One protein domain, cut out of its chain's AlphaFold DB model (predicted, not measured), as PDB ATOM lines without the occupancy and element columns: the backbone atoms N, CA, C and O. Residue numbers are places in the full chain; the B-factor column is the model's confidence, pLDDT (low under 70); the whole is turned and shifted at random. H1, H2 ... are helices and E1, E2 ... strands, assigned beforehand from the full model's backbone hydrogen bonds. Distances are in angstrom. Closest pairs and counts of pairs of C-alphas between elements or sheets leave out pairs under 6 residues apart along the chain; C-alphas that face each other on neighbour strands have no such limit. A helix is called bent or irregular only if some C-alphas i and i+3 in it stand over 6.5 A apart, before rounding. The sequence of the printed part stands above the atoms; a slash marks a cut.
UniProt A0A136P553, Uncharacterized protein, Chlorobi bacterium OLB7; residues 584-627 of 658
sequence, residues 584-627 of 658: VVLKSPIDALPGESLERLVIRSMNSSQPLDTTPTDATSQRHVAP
ATOM      1  N   VAL A 584     209.770 280.872 122.631       90.62
ATOM      2  CA  VAL A 584     210.460 279.608 122.367       90.62
ATOM      3  C   VAL A 584     211.194 279.751 121.040       90.62
ATOM      4  O   VAL A 584     210.587 280.091 120.029       90.62
ATOM      5  N   VAL A 585     212.502 279.509 121.036       91.19
ATOM      6  CA  VAL A 585     213.360 279.635 119.853       91.19
ATOM      7  C   VAL A 585     214.007 278.287 119.548       91.19
ATOM      8  O   VAL A 585     214.495 277.584 120.441       91.19
ATOM      9  N   LEU A 586     213.999 277.915 118.269       90.44
ATOM     10  CA  LEU A 586     214.652 276.702 117.792       90.44
ATOM     11  C   LEU A 586     216.169 276.807 117.982       90.44
ATOM     12  O   LEU A 586     216.783 277.796 117.591       90.44
ATOM     13  N   LYS A 587     216.777 275.766 118.558       89.19
ATOM     14  CA  LYS A 587     218.239 275.657 118.669       89.19
ATOM     15  C   LYS A 587     218.895 275.236 117.346       89.19
ATOM     16  O   LYS A 587     220.039 275.596 117.088       89.19
ATOM     17  N   SER A 588     218.159 274.501 116.516       85.56
ATOM     18  CA  SER A 588     218.607 273.991 115.219       85.56
ATOM     19  C   SER A 588     217.540 274.257 114.148       85.56
ATOM     20  O   SER A 588     216.362 274.353 114.499       85.56
ATOM     21  N   PRO A 589     217.909 274.357 112.859       87.94
ATOM     22  CA  PRO A 589     216.954 274.509 111.757       87.94
ATOM     23  C   PRO A 589     215.853 273.432 111.763       87.94
ATOM     24  O   PRO A 589     216.130 272.259 112.012       87.94
ATOM     25  N   ILE A 590     214.592 273.825 111.518       86.12
ATOM     26  CA  ILE A 590     213.422 272.931 111.657       86.12
ATOM     27  C   ILE A 590     213.420 271.775 110.646       86.12
ATOM     28  O   ILE A 590     212.910 270.695 110.930       86.12
ATOM     29  N   ASP A 591     214.022 271.980 109.479       86.31
ATOM     30  CA  ASP A 591     214.203 270.985 108.421       86.31
ATOM     31  C   ASP A 591     215.125 269.831 108.840       86.31
ATOM     32  O   ASP A 591     214.990 268.717 108.333       86.31
ATOM     33  N   ALA A 592     215.997 270.055 109.827       81.31
ATOM     34  CA  ALA A 592     216.820 269.017 110.439       81.31
ATOM     35  C   ALA A 592     216.109 268.254 111.579       81.31
ATOM     36  O   ALA A 592     216.696 267.336 112.154       81.31
ATOM     37  N   LEU A 593     214.861 268.610 111.921       83.44
ATOM     38  CA  LEU A 593     214.126 268.105 113.090       83.44
ATOM     39  C   LEU A 593     212.796 267.424 112.686       83.44
ATOM     40  O   LEU A 593     211.707 267.940 112.951       83.44
ATOM     41  N   PRO A 594     212.842 266.249 112.033       82.19
ATOM     42  CA  PRO A 594     211.644 265.560 111.556       82.19
ATOM     43  C   PRO A 594     210.694 265.178 112.701       82.19
ATOM     44  O   PRO A 594     211.072 264.474 113.638       82.19
ATOM     45  N   GLY A 595     209.432 265.600 112.578       84.44
ATOM     46  CA  GLY A 595     208.375 265.357 113.566       84.44
ATOM     47  C   GLY A 595     208.334 266.373 114.714       84.44
ATOM     48  O   GLY A 595     207.360 266.383 115.470       84.44
ATOM     49  N   GLU A 596     209.338 267.246 114.824       89.25
ATOM     50  CA  GLU A 596     209.321 268.368 115.757       89.25
ATOM     51  C   GLU A 596     208.553 269.571 115.191       89.25
ATOM     52  O   GLU A 596     208.370 269.733 113.984       89.25
ATOM     53  N   SER A 597     208.112 270.448 116.089       88.81
ATOM     54  CA  SER A 597     207.638 271.800 115.777       88.81
ATOM     55  C   SER A 597     208.185 272.774 116.821       88.81
ATOM     56  O   SER A 597     208.878 272.353 117.748       88.81
ATOM     57  N   LEU A 598     207.886 274.073 116.714       88.00
ATOM     58  CA  LEU A 598     208.370 275.068 117.681       88.00
ATOM     59  C   LEU A 598     208.095 274.651 119.139       88.00
ATOM     60  O   LEU A 598     209.008 274.662 119.963       88.00
ATOM     61  N   GLU A 599     206.875 274.182 119.407       88.00
ATOM     62  CA  GLU A 599     206.391 273.793 120.738       88.00
ATOM     63  C   GLU A 599     206.316 272.270 120.948       88.00
ATOM     64  O   GLU A 599     205.957 271.806 122.028       88.00
ATOM     65  N   ARG A 600     206.667 271.462 119.937       88.56
ATOM     66  CA  ARG A 600     206.695 269.994 120.034       88.56
ATOM     67  C   ARG A 600     208.129 269.482 119.988       88.56
ATOM     68  O   ARG A 600     208.768 269.525 118.938       88.56
ATOM     69  N   LEU A 601     208.586 268.947 121.117       89.12
ATOM     70  CA  LEU A 601     209.870 268.259 121.246       89.12
ATOM     71  C   LEU A 601     209.699 266.770 120.964       89.12
ATOM     72  O   LEU A 601     208.750 266.154 121.450       89.12
ATOM     73  N   VAL A 602     210.625 266.192 120.203       88.94
ATOM     74  CA  VAL A 602     210.633 264.761 119.894       88.94
ATOM     75  C   VAL A 602     212.026 264.217 120.152       88.94
ATOM     76  O   VAL A 602     212.988 264.592 119.494       88.94
ATOM     77  N   ILE A 603     212.137 263.290 121.100       85.75
ATOM     78  CA  ILE A 603     213.357 262.505 121.283       85.75
ATOM     79  C   ILE A 603     213.189 261.237 120.455       85.75
ATOM     80  O   ILE A 603     212.270 260.452 120.691       85.75
ATOM     81  N   ARG A 604     214.044 261.055 119.448       76.81
ATOM     82  CA  ARG A 604     213.980 259.895 118.554       76.81
ATOM     83  C   ARG A 604     214.914 258.806 119.066       76.81
ATOM     84  O   ARG A 604     216.110 259.041 119.239       76.81
ATOM     85  N   SER A 605     214.380 257.606 119.271       70.56
ATOM     86  CA  SER A 605     215.201 256.400 119.321       70.56
ATOM     87  C   SER A 605     215.609 256.040 117.891       70.56
ATOM     88  O   SER A 605     214.806 256.160 116.960       70.56
ATOM     89  N   MET A 606     216.877 255.691 117.683       65.50
ATOM     90  CA  MET A 606     217.432 255.366 116.364       65.50
ATOM     91  C   MET A 606     216.934 253.988 115.884       65.50
ATOM     92  O   MET A 606     217.725 253.081 115.657       65.50
ATOM     93  N   ASN A 607     215.621 253.819 115.694       63.81
ATOM     94  CA  ASN A 607     214.982 252.566 115.260       63.81
ATOM     95  C   ASN A 607     215.089 252.380 113.737       63.81
ATOM     96  O   ASN A 607     214.125 252.027 113.058       63.81
ATOM     97  N   SER A 608     216.254 252.677 113.159       70.25
ATOM     98  CA  SER A 608     216.514 252.418 111.739       70.25
ATOM     99  C   SER A 608     216.647 250.916 111.445       70.25
ATOM    100  O   SER A 608     216.582 250.519 110.284       70.25
ATOM    101  N   SER A 609     216.808 250.078 112.483       75.62
ATOM    102  CA  SER A 609     216.777 248.614 112.407       75.62
ATOM    103  C   SER A 609     216.433 247.978 113.763       75.62
ATOM    104  O   SER A 609     216.742 248.540 114.811       75.62
ATOM    105  N   GLN A 610     215.853 246.775 113.735       78.94
ATOM    106  CA  GLN A 610     215.373 246.033 114.913       78.94
ATOM    107  C   GLN A 610     216.412 245.828 116.048       78.94
ATOM    108  O   GLN A 610     216.025 245.868 117.214       78.94
ATOM    109  N   PRO A 611     217.726 245.645 115.788       78.19
ATOM    110  CA  PRO A 611     218.720 245.542 116.864       78.19
ATOM    111  C   PRO A 611     218.897 246.827 117.691       78.19
ATOM    112  O   PRO A 611     219.295 246.757 118.853       78.19
ATOM    113  N   LEU A 612     218.601 247.996 117.113       72.25
ATOM    114  CA  LEU A 612     218.779 249.293 117.771       72.25
ATOM    115  C   LEU A 612     217.622 249.650 118.714       72.25
ATOM    116  O   LEU A 612     217.787 250.529 119.554       72.25
ATOM    117  N   ASP A 613     216.506 248.916 118.661       76.44
ATOM    118  CA  ASP A 613     215.325 249.149 119.506       76.44
ATOM    119  C   ASP A 613     215.609 248.956 121.011       76.44
ATOM    120  O   ASP A 613     214.877 249.463 121.858       76.44
ATOM    121  N   THR A 614     216.681 248.233 121.355       78.94
ATOM    122  CA  THR A 614     217.125 248.014 122.746       78.94
ATOM    123  C   THR A 614     218.264 248.942 123.180       78.94
ATOM    124  O   THR A 614     218.669 248.913 124.342       78.94
ATOM    125  N   THR A 615     218.782 249.777 122.272       78.25
ATOM    126  CA  THR A 615     219.874 250.716 122.559       78.25
ATOM    127  C   THR A 615     219.296 252.058 123.029       78.25
ATOM    128  O   THR A 615     218.529 252.675 122.287       78.25
ATOM    129  N   PRO A 616     219.645 252.553 124.233       79.50
ATOM    130  CA  PRO A 616     219.236 253.884 124.676       79.50
ATOM    131  C   PRO A 616     219.739 254.970 123.715       79.50
ATOM    132  O   PRO A 616     220.899 254.952 123.310       79.50
ATOM    133  N   THR A 617     218.872 255.918 123.358       80.44
ATOM    134  CA  THR A 617     219.241 257.050 122.494       80.44
ATOM    135  C   THR A 617     219.975 258.132 123.284       80.44
ATOM    136  O   THR A 617     219.579 258.463 124.401       80.44
ATOM    137  N   ASP A 618     221.027 258.695 122.696       81.25
ATOM    138  CA  ASP A 618     221.748 259.880 123.176       81.25
ATOM    139  C   ASP A 618     221.216 261.183 122.546       81.25
ATOM    140  O   ASP A 618     221.700 262.277 122.848       81.25
ATOM    141  N   ALA A 619     220.194 261.084 121.689       81.81
ATOM    142  CA  ALA A 619     219.586 262.232 121.041       81.81
ATOM    143  C   ALA A 619     218.949 263.180 122.066       81.81
ATOM    144  O   ALA A 619     218.132 262.790 122.900       81.81
ATOM    145  N   THR A 620     219.261 264.467 121.945       86.44
ATOM    146  CA  THR A 620     218.644 265.527 122.747       86.44
ATOM    147  C   THR A 620     217.786 266.420 121.868       86.44
ATOM    148  O   THR A 620     218.225 266.818 120.792       86.44
ATOM    149  N   SER A 621     216.615 266.814 122.364       88.19
ATOM    150  CA  SER A 621     215.801 267.869 121.761       88.19
ATOM    151  C   SER A 621     215.731 269.049 122.729       88.19
ATOM    152  O   SER A 621     215.427 268.878 123.909       88.19
ATOM    153  N   GLN A 622     216.101 270.241 122.260       90.38
ATOM    154  CA  GLN A 622     216.251 271.439 123.092       90.38
ATOM    155  C   GLN A 622     215.616 272.661 122.420       90.38
ATOM    156  O   GLN A 622     215.519 272.742 121.191       90.38
ATOM    157  N   ARG A 623     215.222 273.641 123.240       91.31
ATOM    158  CA  ARG A 623     214.788 274.980 122.819       91.31
ATOM    159  C   ARG A 623     215.488 276.032 123.657       91.31
ATOM    160  O   ARG A 623     215.790 275.791 124.825       91.31
ATOM    161  N   HIS A 624     215.705 277.197 123.068       91.75
ATOM    162  CA  HIS A 624     216.022 278.392 123.834       91.75
ATOM    163  C   HIS A 624     214.724 279.058 124.284       91.75
ATOM    164  O   HIS A 624     213.736 279.057 123.551       91.75
ATOM    165  N   VAL A 625     214.736 279.618 125.490       91.25
ATOM    166  CA  VAL A 625     213.650 280.454 126.004       91.25
ATOM    167  C   VAL A 625     214.207 281.860 126.139       91.25
ATOM    168  O   VAL A 625     215.110 282.093 126.942       91.25
ATOM    169  N   ALA A 626     213.708 282.773 125.315       89.31
ATOM    170  CA  ALA A 626     214.117 284.169 125.312       89.31
ATOM    171  C   ALA A 626     213.050 285.037 126.001       89.31
ATOM    172  O   ALA A 626     211.853 284.757 125.862       89.31
ATOM    173  N   PRO A 627     213.443 286.087 126.745       85.88
ATOM    174  CA  PRO A 627     212.481 287.050 127.264       85.88
ATOM    175  C   PRO A 627     211.732 287.737 126.108       85.88
ATOM    176  O   PRO A 627     212.278 287.866 125.009       85.88
TER     177      PRO A 627
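Overview. This is residues 584 to 627 of the 658 residues of an uncharacterized protein of Chlorobi bacterium OLB7 (UniProt A0A136P553). With little regular structure, this is a long loop: from strand E1 the backbone winds through residues 587 to 609 to the short helix H1 at the far turn, then folds back to strand E2, which pairs with E1. The printed part has 44 residues, of which 12 are in named elements, in the order E1, H1, E2; the class is mixed, the sheet E1 - E2 antiparallel. It is a loose rod of 43 by 18 by 13 A, with a radius of gyration of the C-alphas of 12.6 A.

Arrangement. Start at E1, residues 584 to 586, and compare E2, residues 623 to 626: they are antiparallel neighbours at 133 degrees. Look at N 585 and O 624, within hydrogen-bond range at 2.8 A; C-alphas 585 and 624 face each other at 4.9 A. In H1, residues 610 to 614, 0 of 1 O i to N i+4 pairs and 1 of 2 O i to N i+3 pairs are within range.

Along the chain. Find C-alpha 584 at (210.460, 279.608, 122.367), where E1 begins its 6.9 A. H1 spans 8.3 A from C-alpha 610 at (215.373, 246.033, 114.913); it is irregular, but only just: C-alphas 611 and 614 are 6.6 A apart. E2 runs 9.5 A to C-alpha 626 at (214.117, 284.169, 125.312).

Size, cuts and confidence. The two C-alphas farthest apart, of Pro 611 and Pro 627, are 43.2 A apart. The printed part has no cut; E1 to H1 is a long link of 23 residues, and H1 to E2 a short one of 8. Confidence is low at residues 606 to 607, under 70.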